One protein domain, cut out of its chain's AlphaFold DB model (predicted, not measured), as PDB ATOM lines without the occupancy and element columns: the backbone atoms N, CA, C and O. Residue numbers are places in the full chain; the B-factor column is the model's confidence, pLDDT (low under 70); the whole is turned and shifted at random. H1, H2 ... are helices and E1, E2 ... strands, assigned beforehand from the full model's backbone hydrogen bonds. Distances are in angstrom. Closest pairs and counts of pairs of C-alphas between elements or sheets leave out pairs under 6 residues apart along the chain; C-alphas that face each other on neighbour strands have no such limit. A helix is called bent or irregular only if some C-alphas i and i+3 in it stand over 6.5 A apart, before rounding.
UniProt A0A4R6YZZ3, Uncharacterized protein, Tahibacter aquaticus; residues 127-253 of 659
ATOM      1  N   PHE A 127     279.142 166.586 217.513       97.31
ATOM      2  CA  PHE A 127     279.819 165.870 216.446       97.31
ATOM      3  C   PHE A 127     280.138 166.799 215.281       97.31
ATOM      4  O   PHE A 127     279.306 167.619 214.886       97.31
ATOM      5  N   TYR A 128     281.316 166.617 214.690       97.88
ATOM      6  CA  TYR A 128     281.670 167.124 213.369       97.88
ATOM      7  C   TYR A 128     282.202 165.966 212.529       97.88
ATOM      8  O   TYR A 128     283.373 165.604 212.638       97.88
ATOM      9  N   LEU A 129     281.324 165.368 211.729       97.69
ATOM     10  CA  LEU A 129     281.628 164.195 210.909       97.69
ATOM     11  C   LEU A 129     281.349 164.529 209.448       97.69
ATOM     12  O   LEU A 129     280.305 165.106 209.151       97.69
ATOM     13  N   ARG A 130     282.272 164.216 208.534       97.12
ATOM     14  CA  ARG A 130     282.198 164.499 207.087       97.12
ATOM     15  C   ARG A 130     281.636 165.884 206.777       97.12
ATOM     16  O   ARG A 130     280.717 166.047 205.975       97.12
ATOM     17  N   ALA A 131     282.204 166.886 207.446       97.00
ATOM     18  CA  ALA A 131     281.835 168.292 207.319       97.00
ATOM     19  C   ALA A 131     280.407 168.669 207.774       97.00
ATOM     20  O   ALA A 131     279.917 169.743 207.413       97.00
ATOM     21  N   LYS A 132     279.750 167.836 208.591       97.00
ATOM     22  CA  LYS A 132     278.425 168.092 209.172       97.00
ATOM     23  C   LYS A 132     278.496 168.178 210.698       97.00
ATOM     24  O   LYS A 132     278.952 167.247 211.356       97.00
ATOM     25  N   ASN A 133     277.968 169.271 211.246       97.19
ATOM     26  CA  ASN A 133     277.746 169.446 212.679       97.19
ATOM     27  C   ASN A 133     276.432 168.799 213.130       97.19
ATOM     28  O   ASN A 133     275.400 169.007 212.488       97.19
ATOM     29  N   MET A 134     276.455 168.049 214.232       96.06
ATOM     30  CA  MET A 134     275.282 167.368 214.803       96.06
ATOM     31  C   MET A 134     275.442 167.218 216.315       96.06
ATOM     32  O   MET A 134     276.557 167.000 216.766       96.06
ATOM     33  N   PHE A 135     274.373 167.264 217.106       94.56
ATOM     34  CA  PHE A 135     274.430 166.742 218.476       94.56
ATOM     35  C   PHE A 135     273.990 165.276 218.505       94.56
ATOM     36  O   PHE A 135     273.216 164.857 217.644       94.56
ATOM     37  N   LEU A 136     274.461 164.500 219.487       93.00
ATOM     38  CA  LEU A 136     274.118 163.076 219.637       93.00
ATOM     39  C   LEU A 136     272.608 162.817 219.513       93.00
ATOM     40  O   LEU A 136     272.175 161.948 218.760       93.00
ATOM     41  N   ASN A 137     271.810 163.610 220.226       91.81
ATOM     42  CA  ASN A 137     270.354 163.479 220.283       91.81
ATOM     43  C   ASN A 137     269.642 163.970 219.013       91.81
ATOM     44  O   ASN A 137     268.454 163.702 218.848       91.81
ATOM     45  N   ASP A 138     270.345 164.664 218.113       93.06
ATOM     46  CA  ASP A 138     269.787 165.096 216.830       93.06
ATOM     47  C   ASP A 138     269.908 164.011 215.750       93.06
ATOM     48  O   ASP A 138     269.291 164.141 214.687       93.06
ATOM     49  N   ILE A 139     270.712 162.965 215.983       95.81
ATOM     50  CA  ILE A 139     270.910 161.864 215.037       95.81
ATOM     51  C   ILE A 139     269.632 161.029 214.990       95.81
ATOM     52  O   ILE A 139     269.204 160.437 215.978       95.81
ATOM     53  N   SER A 140     268.990 161.017 213.826       96.12
ATOM     54  CA  SER A 140     267.702 160.352 213.621       96.12
ATOM     55  C   SER A 140     267.457 160.085 212.138       96.12
ATOM     56  O   SER A 140     268.234 160.501 211.283       96.12
ATOM     57  N   SER A 141     266.339 159.444 211.795       95.19
ATOM     58  CA  SER A 141     265.974 159.202 210.392       95.19
ATOM     59  C   SER A 141     265.676 160.476 209.593       95.19
ATOM     60  O   SER A 141     265.834 160.479 208.374       95.19
ATOM     61  N   SER A 142     265.273 161.570 210.249       95.75
ATOM     62  CA  SER A 142     265.080 162.881 209.612       95.75
ATOM     63  C   SER A 142     266.357 163.724 209.571       95.75
ATOM     64  O   SER A 142     266.425 164.695 208.816       95.75
ATOM     65  N   ASN A 143     267.374 163.351 210.348       96.12
ATOM     66  CA  ASN A 143     268.679 163.996 210.379       96.12
ATOM     67  C   ASN A 143     269.794 162.945 210.565       96.12
ATOM     68  O   ASN A 143     270.426 162.898 211.621       96.12
ATOM     69  N   PRO A 144     270.040 162.083 209.562       97.00
ATOM     70  CA  PRO A 144     271.006 160.997 209.695       97.00
ATOM     71  C   PRO A 144     272.443 161.525 209.692       97.00
ATOM     72  O   PRO A 144     272.733 162.595 209.137       97.00
ATOM     73  N   ALA A 145     273.356 160.764 210.286       97.56
ATOM     74  CA  ALA A 145     274.787 160.969 210.137       97.56
ATOM     75  C   ALA A 145     275.196 160.868 208.649       97.56
ATOM     76  O   ALA A 145     274.546 160.165 207.872       97.56
ATOM     77  N   PRO A 146     276.254 161.567 208.208       97.38
ATOM     78  CA  PRO A 146     276.635 161.665 206.793       97.38
ATOM     79  C   PRO A 146     277.394 160.427 206.265       97.38
ATOM     80  O   PRO A 146     278.381 160.544 205.537       97.38
ATOM     81  N   TYR A 147     276.923 159.231 206.613       98.00
ATOM     82  CA  TYR A 147     277.501 157.943 206.230       98.00
ATOM     83  C   TYR A 147     276.455 157.094 205.509       98.00
ATOM     84  O   TYR A 147     275.274 157.128 205.849       98.00
ATOM     85  N   ASN A 148     276.879 156.306 204.522       96.62
ATOM     86  CA  ASN A 148     275.995 155.395 203.798       96.62
ATOM     87  C   ASN A 148     275.988 154.010 204.461       96.62
ATOM     88  O   ASN A 148     276.419 153.023 203.870       96.62
ATOM     89  N   VAL A 149     275.564 153.969 205.726       96.12
ATOM     90  CA  VAL A 149     275.510 152.738 206.527       96.12
ATOM     91  C   VAL A 149     274.256 151.940 206.174       96.12
ATOM     92  O   VAL A 149     273.157 152.497 206.107       96.12
ATOM     93  N   ASP A 150     274.416 150.629 206.003       90.69
ATOM     94  CA  ASP A 150     273.310 149.705 205.752       90.69
ATOM     95  C   ASP A 150     272.291 149.684 206.906       90.69
ATOM     96  O   ASP A 150     272.552 150.141 208.020       90.69
ATOM     97  N   GLN A 151     271.092 149.155 206.635       90.25
ATOM     98  CA  GLN A 151     270.017 148.982 207.629       90.25
ATOM     99  C   GLN A 151     269.646 150.271 208.384       90.25
ATOM    100  O   GLN A 151     269.272 150.236 209.552       90.25
ATOM    101  N   TYR A 152     269.741 151.421 207.708       92.25
ATOM    102  CA  TYR A 152     269.502 152.743 208.296       92.25
ATOM    103  C   TYR A 152     270.436 153.071 209.474       92.25
ATOM    104  O   TYR A 152     270.109 153.942 210.279       92.25
ATOM    105  N   GLY A 153     271.609 152.429 209.567       94.31
ATOM    106  CA  GLY A 153     272.539 152.587 210.691       94.31
ATOM    107  C   GLY A 153     273.020 154.025 210.904       94.31
ATOM    108  O   GLY A 153     273.281 154.427 212.031       94.31
ATOM    109  N   ALA A 154     273.021 154.852 209.854       96.19
ATOM    110  CA  ALA A 154     273.328 156.279 209.946       96.19
ATOM    111  C   ALA A 154     272.274 157.089 210.729       96.19
ATOM    112  O   ALA A 154     272.515 158.235 211.090       96.19
ATOM    113  N   SER A 155     271.095 156.516 210.982       96.69
ATOM    114  CA  SER A 155     270.054 157.111 211.832       96.69
ATOM    115  C   SER A 155     270.213 156.742 213.310       96.69
ATOM    116  O   SER A 155     269.445 157.234 214.131       96.69
ATOM    117  N   ALA A 156     271.163 155.862 213.643       95.38
ATOM    118  CA  ALA A 156     271.496 155.470 215.005       95.38
ATOM    119  C   ALA A 156     272.745 156.214 215.498       95.38
ATOM    120  O   ALA A 156     273.535 156.742 214.711       95.38
ATOM    121  N   GLN A 157     272.929 156.240 216.817       93.44
ATOM    122  CA  GLN A 157     274.138 156.783 217.434       93.44
ATOM    123  C   GLN A 157     275.381 155.975 217.007       93.44
ATOM    124  O   GLN A 157     275.249 154.772 216.759       93.44
ATOM    125  N   PRO A 158     276.577 156.590 216.941       91.81
ATOM    126  CA  PRO A 158     277.790 155.906 216.477       91.81
ATOM    127  C   PRO A 158     278.122 154.619 217.247       91.81
ATOM    128  O   PRO A 158     278.532 153.621 216.644       91.81
ATOM    129  N   ASP A 159     277.867 154.622 218.559       91.75
ATOM    130  CA  ASP A 159     278.161 153.502 219.461       91.75
ATOM    131  C   ASP A 159     277.289 152.267 219.212       91.75
ATOM    132  O   ASP A 159     277.622 151.169 219.654       91.75
ATOM    133  N   ASN A 160     276.215 152.397 218.426       93.06
ATOM    134  CA  ASN A 160     275.392 151.259 218.030       93.06
ATOM    135  C   ASN A 160     276.210 150.175 217.303       93.06
ATOM    136  O   ASN A 160     275.867 148.996 217.380       93.06
ATOM    137  N   GLY A 161     277.309 150.539 216.630       94.38
ATOM    138  CA  GLY A 161     278.226 149.560 216.041       94.38
ATOM    139  C   GLY A 161     278.893 148.656 217.081       94.38
ATOM    140  O   GLY A 161     278.984 147.448 216.857       94.38
ATOM    141  N   PHE A 162     279.280 149.198 218.242       94.69
ATOM    142  CA  PHE A 162     279.791 148.392 219.355       94.69
ATOM    143  C   PHE A 162     278.712 147.443 219.875       94.69
ATOM    144  O   PHE A 162     278.974 146.250 220.011       94.69
ATOM    145  N   SER A 163     277.483 147.938 220.058       93.12
ATOM    146  CA  SER A 163     276.357 147.112 220.507       93.12
ATOM    147  C   SER A 163     276.019 145.989 219.524       93.12
ATOM    148  O   SER A 163     275.713 144.882 219.954       93.12
ATOM    149  N   ILE A 164     276.073 146.224 218.208       94.38
ATOM    150  CA  ILE A 164     275.846 145.172 217.201       94.38
ATOM    151  C   ILE A 164     276.873 144.045 217.361       94.38
ATOM    152  O   ILE A 164     276.498 142.873 217.365       94.38
ATOM    153  N   VAL A 165     278.152 144.396 217.506       95.56
ATOM    154  CA  VAL A 165     279.240 143.416 217.634       95.56
ATOM    155  C   VAL A 165     279.180 142.690 218.977       95.56
ATOM    156  O   VAL A 165     279.352 141.474 219.019       95.56
ATOM    157  N   GLU A 166     278.908 143.400 220.071       94.62
ATOM    158  CA  GLU A 166     278.781 142.812 221.407       94.62
ATOM    159  C   GLU A 166     277.609 141.820 221.489       94.62
ATOM    160  O   GLU A 166     277.792 140.692 221.958       94.62
ATOM    161  N   ASN A 167     276.449 142.180 220.920       94.94
ATOM    162  CA  ASN A 167     275.233 141.352 220.897       94.94
ATOM    163  C   ASN A 167     275.392 140.006 220.175       94.94
ATOM    164  O   ASN A 167     274.523 139.139 220.285       94.94
ATOM    165  N   LEU A 168     276.506 139.784 219.474       96.31
ATOM    166  CA  LEU A 168     276.846 138.465 218.951       96.31
ATOM    167  C   LEU A 168     277.119 137.442 220.057       96.31
ATOM    168  O   LEU A 168     277.000 136.241 219.806       96.31
ATOM    169  N   ALA A 169     277.517 137.889 221.250       95.88
ATOM    170  CA  ALA A 169     277.989 137.028 222.328       95.88
ATOM    171  C   ALA A 169     277.448 137.393 223.716       95.88
ATOM    172  O   ALA A 169     277.214 136.483 224.515       95.88
ATOM    173  N   VAL A 170     277.250 138.684 223.991       92.44
ATOM    174  CA  VAL A 170     276.799 139.243 225.274       92.44
ATOM    175  C   VAL A 170     275.550 140.087 225.020       92.44
ATOM    176  O   VAL A 170     275.531 140.888 224.099       92.44
ATOM    177  N   THR A 171     274.491 139.898 225.805       85.19
ATOM    178  CA  THR A 171     273.224 140.642 225.697       85.19
ATOM    179  C   THR A 171     272.883 141.317 227.026       85.19
ATOM    180  O   THR A 171     273.508 141.035 228.048       85.19
ATOM    181  N   SER A 172     271.839 142.154 227.057       76.19
ATOM    182  CA  SER A 172     271.380 142.807 228.300       76.19
ATOM    183  C   SER A 172     271.045 141.823 229.426       76.19
ATOM    184  O   SER A 172     271.166 142.161 230.601       76.19
ATOM    185  N   ASP A 173     270.638 140.607 229.058       79.44
ATOM    186  CA  ASP A 173     270.131 139.594 229.983       79.44
ATOM    187  C   ASP A 173     271.079 138.386 230.095       79.44
ATOM    188  O   ASP A 173     270.802 137.443 230.840       79.44
ATOM    189  N   SER A 174     272.187 138.365 229.339       84.44
ATOM    190  CA  SER A 174     273.124 137.241 229.330       84.44
ATOM    191  C   SER A 174     274.567 137.669 229.073       84.44
ATOM    192  O   SER A 174     274.849 138.437 228.164       84.44
ATOM    193  N   GLY A 175     275.503 137.129 229.850       87.94
ATOM    194  CA  GLY A 175     276.931 137.411 229.711       87.94
ATOM    195  C   GLY A 175     277.588 137.826 231.027       87.94
ATOM    196  O   GLY A 175     276.938 137.805 232.080       87.94
ATOM    197  N   PRO A 176     278.889 138.149 230.996       90.31
ATOM    198  CA  PRO A 176     279.667 138.396 232.204       90.31
ATOM    199  C   PRO A 176     279.244 139.674 232.941       90.31
ATOM    200  O   PRO A 176     279.067 140.723 232.334       90.31
ATOM    201  N   GLN A 177     279.123 139.588 234.265       85.00
ATOM    202  CA  GLN A 177     278.722 140.686 235.155       85.00
ATOM    203  C   GLN A 177     279.844 141.106 236.113       85.00
ATOM    204  O   GLN A 177     279.909 142.254 236.543       85.00
ATOM    205  N   THR A 178     280.737 140.175 236.463       86.62
ATOM    206  CA  THR A 178     281.894 140.437 237.331       86.62
ATOM    207  C   THR A 178     283.196 140.353 236.550       86.62
ATOM    208  O   THR A 178     283.281 139.678 235.520       86.62
ATOM    209  N   ARG A 179     284.262 140.971 237.071       89.00
ATOM    210  CA  ARG A 179     285.603 140.866 236.477       89.00
ATOM    211  C   ARG A 179     286.072 139.412 236.365       89.00
ATOM    212  O   ARG A 179     286.695 139.043 235.375       89.00
ATOM    213  N   ARG A 180     285.736 138.561 237.343       90.50
ATOM    214  CA  ARG A 180     286.022 137.118 237.283       90.50
ATOM    215  C   ARG A 180     285.332 136.445 236.093       90.50
ATOM    216  O   ARG A 180     285.985 135.706 235.365       90.50
ATOM    217  N   GLN A 181     284.052 136.733 235.867       91.81
ATOM    218  CA  GLN A 181     283.317 136.183 234.723       91.81
ATOM    219  C   GLN A 181     283.868 136.709 233.390       91.81
ATOM    220  O   GLN A 181     283.950 135.957 232.422       91.81
ATOM    221  N   TRP A 182     284.298 137.975 233.332       93.56
ATOM    222  CA  TRP A 182     284.962 138.518 232.145       93.56
ATOM    223  C   TRP A 182     286.284 137.802 231.852       93.56
ATOM    224  O   TRP A 182     286.537 137.427 230.711       93.56
ATOM    225  N   CYS A 183     287.077 137.491 232.878       93.69
ATOM    226  CA  CYS A 183     288.282 136.680 232.719       93.69
ATOM    227  C   CYS A 183     288.011 135.281 232.142       93.69
ATOM    228  O   CYS A 183     288.768 134.811 231.290       93.69
ATOM    229  N   GLU A 184     286.926 134.626 232.558       94.12
ATOM    230  CA  GLU A 184     286.485 133.349 231.975       94.12
ATOM    231  C   GLU A 184     286.046 133.524 230.509       94.12
ATOM    232  O   GLU A 184     286.373 132.705 229.636       94.12
ATOM    233  N   PHE A 185     285.355 134.626 230.212       96.06
ATOM    234  CA  PHE A 185     284.908 134.974 228.867       96.06
ATOM    235  C   PHE A 185     286.072 135.260 227.912       96.06
ATOM    236  O   PHE A 185     286.032 134.821 226.766       96.06
ATOM    237  N   PHE A 186     287.164 135.876 228.374       96.12
ATOM    238  CA  PHE A 186     288.359 136.096 227.548       96.12
ATOM    239  C   PHE A 186     288.969 134.797 227.002       96.12
ATOM    240  O   PHE A 186     289.673 134.826 225.996       96.12
ATOM    241  N   GLN A 187     288.710 133.654 227.646       94.38
ATOM    242  CA  GLN A 187     289.198 132.347 227.193       94.38
ATOM    243  C   GLN A 187     288.183 131.572 226.358       94.38
ATOM    244  O   GLN A 187     288.559 130.847 225.435       94.38
ATOM    245  N   SER A 188     286.904 131.692 226.706       95.44
ATOM    246  CA  SER A 188     285.858 130.781 226.235       95.44
ATOM    247  C   SER A 188     284.734 131.452 225.448       95.44
ATOM    248  O   SER A 188     283.926 130.739 224.854       95.44
ATOM    249  N   GLY A 189     284.700 132.787 225.417       96.81
ATOM    250  CA  GLY A 189     283.698 133.590 224.728       96.81
ATOM    251  C   GLY A 189     283.636 133.272 223.239       96.81
ATOM    252  O   GLY A 189     284.662 133.149 222.559       96.81
ATOM    253  N   ARG A 190     282.411 133.115 222.736       97.88
ATOM    254  CA  ARG A 190     282.111 132.724 221.356       97.88
ATOM    255  C   ARG A 190     280.989 133.572 220.793       97.88
ATOM    256  O   ARG A 190     280.174 134.099 221.542       97.88
ATOM    257  N   ILE A 191     280.913 133.619 219.468       97.94
ATOM    258  CA  ILE A 191     279.695 134.054 218.785       97.94
ATOM    259  C   ILE A 191     278.583 133.050 219.128       97.94
ATOM    260  O   ILE A 191     278.712 131.854 218.865       97.94
ATOM    261  N   ASN A 192     277.500 133.530 219.732       96.31
ATOM    262  CA  ASN A 192     276.393 132.724 220.254       96.31
ATOM    263  C   ASN A 192     275.146 132.760 219.359       96.31
ATOM    264  O   ASN A 192     274.266 131.902 219.484       96.31
ATOM    265  N   VAL A 193     275.079 133.718 218.437       95.19
ATOM    266  CA  VAL A 193     273.947 133.919 217.528       95.19
ATOM    267  C   VAL A 193     274.240 133.351 216.141       95.19
ATOM    268  O   VAL A 193     275.382 133.354 215.689       95.19
ATOM    269  N   GLU A 194     273.204 132.856 215.459       96.88
ATOM    270  CA  GLU A 194     273.312 132.579 214.023       96.88
ATOM    271  C   GLU A 194     273.411 133.915 213.279       96.88
ATOM    272  O   GLU A 194     272.599 134.814 213.502       96.88
ATOM    273  N   VAL A 195     274.397 134.035 212.397       94.62
ATOM    274  CA  VAL A 195     274.613 135.213 211.545       94.62
ATOM    275  C   VAL A 195     274.348 134.855 210.083       94.62
ATOM    276  O   VAL A 195     274.171 133.684 209.750       94.62
ATOM    277  N   SER A 196     274.315 135.854 209.199       92.88
ATOM    278  CA  SER A 196     274.120 135.643 207.758       92.88
ATOM    279  C   SER A 196     275.094 134.602 207.191       92.88
ATOM    280  O   SER A 196     276.266 134.559 207.575       92.88
ATOM    281  N   ASP A 197     274.657 133.825 206.197       92.94
ATOM    282  CA  ASP A 197     275.525 132.904 205.448       92.94
ATOM    283  C   ASP A 197     276.714 133.627 204.797       92.94
ATOM    284  O   ASP A 197     277.781 133.031 204.646       92.94
ATOM    285  N   SER A 198     276.579 134.924 204.503       93.31
ATOM    286  CA  SER A 198     277.646 135.760 203.942       93.31
ATOM    287  C   SER A 198     278.708 136.222 204.946       93.31
ATOM    288  O   SER A 198     279.766 136.655 204.502       93.31
ATOM    289  N   SER A 199     278.450 136.162 206.259       96.56
ATOM    290  CA  SER A 199     279.425 136.588 207.278       96.56
ATOM    291  C   SER A 199     280.646 135.671 207.291       96.56
ATOM    292  O   SER A 199     280.507 134.453 207.154       96.56
ATOM    293  N   VAL A 200     281.833 136.237 207.476       97.69
ATOM    294  CA  VAL A 200     283.097 135.498 207.556       97.69
ATOM    295  C   VAL A 200     283.165 134.678 208.841       97.69
ATOM    296  O   VAL A 200     283.527 133.503 208.789       97.69
ATOM    297  N   PHE A 201     282.790 135.276 209.974       98.12
ATOM    298  CA  PHE A 201     282.792 134.609 211.278       98.12
ATOM    299  C   PHE A 201     281.410 134.049 211.594       98.12
ATOM    300  O   PHE A 201     280.394 134.666 211.273       98.12
ATOM    301  N   LYS A 202     281.358 132.866 212.205       98.06
ATOM    302  CA  LYS A 202     280.125 132.112 212.449       98.06
ATOM    303  C   LYS A 202     279.922 131.819 213.926       98.06
ATOM    304  O   LYS A 202     280.831 131.889 214.753       98.06
ATOM    305  N   LYS A 203     278.692 131.423 214.254       97.94
ATOM    306  CA  LYS A 203     278.358 130.898 215.572       97.94
ATOM    307  C   LYS A 203     279.319 129.785 215.977       97.94
ATOM    308  O   LYS A 203     279.572 128.850 215.222       97.94
ATOM    309  N   GLY A 204     279.794 129.866 217.210       97.75
ATOM    310  CA  GLY A 204     280.749 128.934 217.781       97.75
ATOM    311  C   GLY A 204     282.205 129.362 217.616       97.75
ATOM    312  O   GLY A 204     283.031 128.824 218.350       97.75
ATOM    313  N   ASP A 205     282.541 130.329 216.759       98.44
ATOM    314  CA  ASP A 205     283.919 130.815 216.649       98.44
ATOM    315  C   ASP A 205     284.368 131.513 217.938       98.44
ATOM    316  O   ASP A 205     283.592 132.211 218.597       98.44
ATOM    317  N   LEU A 206     285.629 131.290 218.325       98.25
ATOM    318  CA  LEU A 206     286.222 131.856 219.538       98.25
ATOM    319  C   LEU A 206     286.588 133.321 219.330       98.25
ATOM    320  O   LEU A 206     287.440 133.638 218.507       98.25
ATOM    321  N   LEU A 207     286.042 134.201 220.166       98.19
ATOM    322  CA  LEU A 207     286.291 135.642 220.072       98.19
ATOM    323  C   LEU A 207     287.756 135.996 220.352       98.19
ATOM    324  O   LEU A 207     288.305 136.900 219.733       98.19
ATOM    325  N   LYS A 208     288.438 135.253 221.230       97.19
ATOM    326  CA  LYS A 208     289.871 135.470 221.487       97.19
ATOM    327  C   LYS A 208     290.757 135.244 220.255       97.19
ATOM    328  O   LYS A 208     291.868 135.765 220.203       97.19
ATOM    329  N   ASP A 209     290.275 134.461 219.288       97.81
ATOM    330  CA  ASP A 209     290.973 134.112 218.048       97.81
ATOM    331  C   ASP A 209     290.468 134.951 216.859       97.81
ATOM    332  O   ASP A 209     290.732 134.628 215.705       97.81
ATOM    333  N   ILE A 210     289.738 136.036 217.138       98.38
ATOM    334  CA  ILE A 210     289.262 136.994 216.147       98.38
ATOM    335  C   ILE A 210     289.750 138.384 216.556       98.38
ATOM    336  O   ILE A 210     289.607 138.808 217.706       98.38
ATOM    337  N   GLY A 211     290.326 139.108 215.602       98.19
ATOM    338  CA  GLY A 211     290.649 140.515 215.793       98.19
ATOM    339  C   GLY A 211     289.396 141.398 215.701       98.19
ATOM    340  O   GLY A 211     288.537 141.170 214.848       98.19
ATOM    341  N   TYR A 212     289.276 142.386 216.586       97.88
ATOM    342  CA  TYR A 212     288.046 143.167 216.752       97.88
ATOM    343  C   TYR A 212     287.671 143.962 215.505       97.88
ATOM    344  O   TYR A 212     286.510 143.943 215.101       97.88
ATOM    345  N   TRP A 213     288.652 144.583 214.842       97.69
ATOM    346  CA  TRP A 213     288.437 145.217 213.542       97.69
ATOM    347  C   TRP A 213     287.881 144.209 212.531       97.69
ATOM    348  O   TRP A 213     286.865 144.483 211.898       97.69
ATOM    349  N   ASN A 214     288.481 143.020 212.414       98.44
ATOM    350  CA  ASN A 214     288.007 142.010 211.464       98.44
ATOM    351  C   ASN A 214     286.532 141.654 211.698       98.44
ATOM    352  O   ASN A 214     285.762 141.618 210.740       98.44
ATOM    353  N   LEU A 215     286.132 141.421 212.954       98.19
ATOM    354  CA  LEU A 215     284.740 141.115 213.282       98.19
ATOM    355  C   LEU A 215     283.823 142.311 213.022       98.19
ATOM    356  O   LEU A 215     282.777 142.164 212.402       98.19
ATOM    357  N   MET A 216     284.214 143.505 213.461       97.19
ATOM    358  CA  MET A 216     283.407 144.707 213.282       97.19
ATOM    359  C   MET A 216     283.200 145.033 211.800       97.19
ATOM    360  O   MET A 216     282.088 145.356 211.393       97.19
ATOM    361  N   PHE A 217     284.236 144.896 210.975       97.44
ATOM    362  CA  PHE A 217     284.131 145.103 209.533       97.44
ATOM    363  C   PHE A 217     283.230 144.054 208.867       97.44
ATOM    364  O   PHE A 217     282.431 144.410 208.003       97.44
ATOM    365  N   ASP A 218     283.317 142.786 209.283       97.62
ATOM    366  CA  ASP A 218     282.449 141.706 208.788       97.62
ATOM    367  C   ASP A 218     280.961 141.976 209.071       97.62
ATOM    368  O   ASP A 218     280.102 141.676 208.245       97.62
ATOM    369  N   GLN A 219     280.649 142.584 210.219       96.25
ATOM    370  CA  GLN A 219     279.264 142.832 210.631       96.25
ATOM    371  C   GLN A 219     278.702 144.180 210.173       96.25
ATOM    372  O   GLN A 219     277.508 144.280 209.898       96.25
ATOM    373  N   LEU A 220     279.531 145.223 210.111       96.06
ATOM    374  CA  LEU A 220     279.084 146.593 209.831       96.06
ATOM    375  C   LEU A 220     279.367 147.043 208.392       96.06
ATOM    376  O   LEU A 220     278.832 148.063 207.947       96.06
ATOM    377  N   GLY A 221     280.235 146.329 207.670       95.88
ATOM    378  CA  GLY A 221     280.780 146.785 206.398       95.88
ATOM    379  C   GLY A 221     281.640 148.049 206.536       95.88
ATOM    380  O   GLY A 221     281.886 148.562 207.629       95.88
ATOM    381  N   GLY A 222     282.108 148.578 205.403       96.38
ATOM    382  CA  GLY A 222     283.067 149.690 205.389       96.38
ATOM    383  C   GLY A 222     282.525 151.006 205.958       96.38
ATOM    384  O   GLY A 222     283.180 151.630 206.791       96.38
ATOM    385  N   GLU A 223     281.326 151.427 205.542       97.31
ATOM    386  CA  GLU A 223     280.724 152.679 206.027       97.31
ATOM    387  C   GLU A 223     280.286 152.576 207.490       97.31
ATOM    388  O   GLU A 223     280.479 153.530 208.240       97.31
ATOM    389  N   GLY A 224     279.740 151.428 207.910       97.25
ATOM    390  CA  GLY A 224     279.353 151.205 209.303       97.25
ATOM    391  C   GLY A 224     280.559 151.194 210.238       97.25
ATOM    392  O   GLY A 224     280.553 151.908 211.237       97.25
ATOM    393  N   PHE A 225     281.630 150.481 209.868       97.12
ATOM    394  CA  PHE A 225     282.893 150.513 210.608       97.12
ATOM    395  C   PHE A 225     283.449 151.938 210.712       97.12
ATOM    396  O   PHE A 225     283.786 152.386 211.803       97.12
ATOM    397  N   THR A 226     283.510 152.669 209.594       97.00
ATOM    398  CA  THR A 226     284.056 154.036 209.574       97.00
ATOM    399  C   THR A 226     283.225 154.978 210.445       97.00
ATOM    400  O   THR A 226     283.789 155.769 211.192       97.00
ATOM    401  N   TYR A 227     281.893 154.865 210.416       97.62
ATOM    402  CA  TYR A 227     281.020 155.678 211.261       97.62
ATOM    403  C   TYR A 227     281.248 155.420 212.757       97.62
ATOM    404  O   TYR A 227     281.374 156.373 213.525       97.62
ATOM    405  N   THR A 228     281.363 154.157 213.174       96.00
ATOM    406  CA  THR A 228     281.676 153.803 214.568       96.00
ATOM    407  C   THR A 228     283.087 154.245 214.964       96.00
ATOM    408  O   THR A 228     283.285 154.813 216.038       96.00
ATOM    409  N   ALA A 229     284.073 154.063 214.084       95.25
ATOM    410  CA  ALA A 229     285.447 154.503 214.312       95.25
ATOM    411  C   ALA A 229     285.545 156.029 214.477       95.25
ATOM    412  O   ALA A 229     286.186 156.516 215.403       95.25
ATOM    413  N   ASP A 230     284.892 156.802 213.613       95.81
ATOM    414  CA  ASP A 230     284.903 158.263 213.676       95.81
ATOM    415  C   ASP A 230     284.072 158.804 214.839       95.81
ATOM    416  O   ASP A 230     284.526 159.671 215.582       95.81
ATOM    417  N   GLY A 231     282.862 158.277 215.020       93.50
ATOM    418  CA  GLY A 231     281.909 158.777 216.001       93.50
ATOM    419  C   GLY A 231     282.167 158.330 217.442       93.50
ATOM    420  O   GLY A 231     281.625 158.945 218.348       93.50
ATOM    421  N   ASN A 232     283.020 157.340 217.708       90.56
ATOM    422  CA  ASN A 232     283.477 157.111 219.088       90.56
ATOM    423  C   ASN A 232     284.623 158.071 219.486       90.56
ATOM    424  O   ASN A 232     284.863 158.339 220.662       90.56
ATOM    425  N   GLY A 233     285.337 158.623 218.498       87.62
ATOM    426  CA  GLY A 233     286.437 159.571 218.675       87.62
ATOM    427  C   GLY A 233     287.811 158.950 218.944       87.62
ATOM    428  O   GLY A 233     288.800 159.579 218.574       87.62
ATOM    429  N   TYR A 234     287.902 157.714 219.442       89.81
ATOM    430  CA  TYR A 234     289.171 156.995 219.615       89.81
ATOM    431  C   TYR A 234     289.366 155.925 218.540       89.81
ATOM    432  O   TYR A 234     288.524 155.049 218.330       89.81
ATOM    433  N   THR A 235     290.501 155.965 217.851       91.06
ATOM    434  CA  THR A 235     290.863 154.935 216.868       91.06
ATOM    435  C   THR A 235     291.244 153.637 217.577       91.06
ATOM    436  O   THR A 235     290.965 152.556 217.058       91.06
ATOM    437  N   SER A 236     291.811 153.733 218.786       93.56
ATOM    438  CA  SER A 236     292.194 152.599 219.629       93.56
ATOM    439  C   SER A 236     291.068 151.605 219.854       93.56
ATOM    440  O   SER A 236     291.291 150.400 219.879       93.56
ATOM    441  N   ASN A 237     289.839 152.097 219.999       93.69
ATOM    442  CA  ASN A 237     288.704 151.272 220.415       93.69
ATOM    443  C   ASN A 237     288.261 150.279 219.330       93.69
ATOM    444  O   ASN A 237     287.519 149.334 219.608       93.69
ATOM    445  N   VAL A 238     288.728 150.480 218.094       94.81
ATOM    446  CA  VAL A 238     288.355 149.695 216.911       94.81
ATOM    447  C   VAL A 238     289.550 149.023 216.225       94.81
ATOM    448  O   VAL A 238     289.391 148.476 215.135       94.81
ATOM    449  N   ILE A 239     290.746 149.037 216.832       95.56
ATOM    450  CA  ILE A 239     291.927 148.365 216.265       95.56
ATOM    451  C   ILE A 239     291.758 146.843 216.241       95.56
ATOM    452  O   ILE A 239     290.828 146.265 216.803       95.56
ATOM    453  N   ASN A 240     292.706 146.145 215.616       95.81
ATOM    454  CA  ASN A 240     292.671 144.688 215.525       95.81
ATOM    455  C   ASN A 240     293.241 143.979 216.774       95.81
ATOM    456  O   ASN A 240     294.160 143.165 216.685       95.81
ATOM    457  N   TRP A 241     292.693 144.304 217.944       95.81
ATOM    458  CA  TRP A 241     292.949 143.642 219.231       95.81
ATOM    459  C   TRP A 241     291.994 142.463 219.495       95.81
ATOM    460  O   TRP A 241     291.101 142.176 218.701       95.81
ATOM    461  N   ASN A 242     292.207 141.731 220.586       97.88
ATOM    462  CA  ASN A 242     291.418 140.577 221.011       97.88
ATOM    463  C   ASN A 242     289.940 140.956 221.201       97.88
ATOM    464  O   ASN A 242     289.621 141.758 222.074       97.88
ATOM    465  N   THR A 243     289.036 140.339 220.434       97.94
ATOM    466  CA  THR A 243     287.607 140.699 220.450       97.94
ATOM    467  C   THR A 243     286.943 140.507 221.813       97.94
ATOM    468  O   THR A 243     286.137 141.340 222.217       97.94
ATOM    469  N   ALA A 244     287.265 139.432 222.542       96.75
ATOM    470  CA  ALA A 244     286.639 139.164 223.838       96.75
ATOM    471  C   ALA A 244     287.018 140.226 224.883       96.75
ATOM    472  O   ALA A 244     286.180 140.633 225.684       96.75
ATOM    473  N   VAL A 245     288.272 140.684 224.847       95.94
ATOM    474  CA  VAL A 245     288.757 141.793 225.679       95.94
ATOM    475  C   VAL A 245     288.145 143.115 225.222       95.94
ATOM    476  O   VAL A 245     287.666 143.873 226.056       95.94
ATOM    477  N   ALA A 246     288.127 143.380 223.914       95.75
ATOM    478  CA  ALA A 246     287.612 144.621 223.342       95.75
ATOM    479  C   ALA A 246     286.150 144.888 223.723       95.75
ATOM    480  O   ALA A 246     285.808 146.017 224.059       95.75
ATOM    481  N   MET A 247     285.305 143.847 223.725       94.06
ATOM    482  CA  MET A 247     283.918 143.946 224.200       94.06
ATOM    483  C   MET A 247     283.854 144.470 225.641       94.06
ATOM    484  O   MET A 247     283.106 145.394 225.923       94.06
ATOM    485  N   ASN A 248     284.685 143.940 226.543       92.00
ATOM    486  CA  ASN A 248     284.722 144.408 227.927       92.00
ATOM    487  C   ASN A 248     285.291 145.827 228.059       92.00
ATOM    488  O   ASN A 248     284.691 146.654 228.737       92.00
ATOM    489  N   ALA A 249     286.421 146.109 227.409       90.56
ATOM    490  CA  ALA A 249     287.092 147.403 227.508       90.56
ATOM    491  C   ALA A 249     286.212 148.545 226.978       90.56
ATOM    492  O   ALA A 249     286.143 149.612 227.582       90.56
ATOM    493  N   ASN A 250     285.475 148.312 225.887       89.25
ATOM    494  CA  ASN A 250     284.577 149.320 225.328       89.25
ATOM    495  C   ASN A 250     283.333 149.559 226.207       89.25
ATOM    496  O   ASN A 250     282.794 150.667 226.192       89.25
ATOM    497  N   ASN A 251     282.928 148.592 227.045       81.38
ATOM    498  CA  ASN A 251     281.830 148.782 228.002       81.38
ATOM    499  C   ASN A 251     282.154 149.821 229.077       81.38
ATOM    500  O   ASN A 251     281.243 150.452 229.613       81.38
ATOM    501  N   GLU A 252     283.432 150.056 229.377       67.75
ATOM    502  CA  GLU A 252     283.832 151.067 230.358       67.75
ATOM    503  C   GLU A 252     283.453 152.489 229.919       67.75
ATOM    504  O   GLU A 252     283.205 153.352 230.760       67.75
ATOM    505  N   PHE A 253     283.318 152.737 228.617       60.97
ATOM    506  CA  PHE A 253     282.931 154.041 228.073       60.97
ATOM    507  C   PHE A 253     281.418 154.194 227.873       60.97
ATOM    508  O   PHE A 253     280.965 155.237 227.405       60.97
TER     509      PHE A 253
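AT A GLANCE: This is residues 127 to 253 of the 659 residues of an uncharacterized protein of Tahibacter aquaticus (UniProt A0A4R6YZZ3). The short helix H2 sits in the middle with both arms of the bent helix H4 packed on it; H3 and H5 run side by side towards one end, and the small hairpin of E1 and E2 makes the other. The 127 printed residues hold two antiparallel strands, then five named helices, in the order E1 E2 H1 H2 H3 H4 H5. The class is mostly helix, with under half of the residues in named elements. The whole is compact, with a radius of gyration of the C-alphas of 14.8 A and spans of 42 by 32 by 26 A.

HOW THE PARTS SIT: Begin with E1, residues 127 to 129, and E2, residues 132 to 135, an antiparallel hairpin; N 127 and O 134 are 2.7 A apart, within hydrogen-bond range. Next find H1, residues 150 to 155, irregular, with C-alphas 151 and 154 8.3 A apart, and H2, residues 160 to 166. H3 is residues 179 to 188. H4, residues 212 to 232, was assigned as one helix by its hydrogen bonds but is bent, with C-alphas 219 and 222 9.4 A apart; its arms are H4a, 212 to 219, and H4b, 222 to 232. H1 touches H4b at C-alphas 153 and 224, 7.1 A. H2 touches H4a at C-alphas 165 and 216, 6.2 A, and H4b at C-alphas 161 and 228, 5.7 A. H5, residues 243 to 251, touches H3 at C-alphas 186 and 244, 5.1 A, at a shallow tilt of 28 degrees, opposite ways. Every O i to N i+4 pair is within hydrogen-bond range in H2, H4a and H4b, against 5 of 6 in H3, 4 of 5 in H5 and 0 of 2 in H1, where 2 of 3 O i to N i+3 pairs are.

IN THESE COORDINATES: Find C-alpha 127 at (279.819, 165.870, 216.446), where E1 begins. H4b runs 15.6 A and H3 14.4 A from first to last C-alpha; H5 ends at C-alpha 251, (281.830, 148.782, 228.002).

THE WHOLE: The C-alphas farthest apart, of Ala 131 and Arg 180, are 43.4 A apart. The printed part has no cut; the links E2 to H1, H2 to H3 and H3 to H4 are long. Look for pLDDT under 70 at residues 252 to 253.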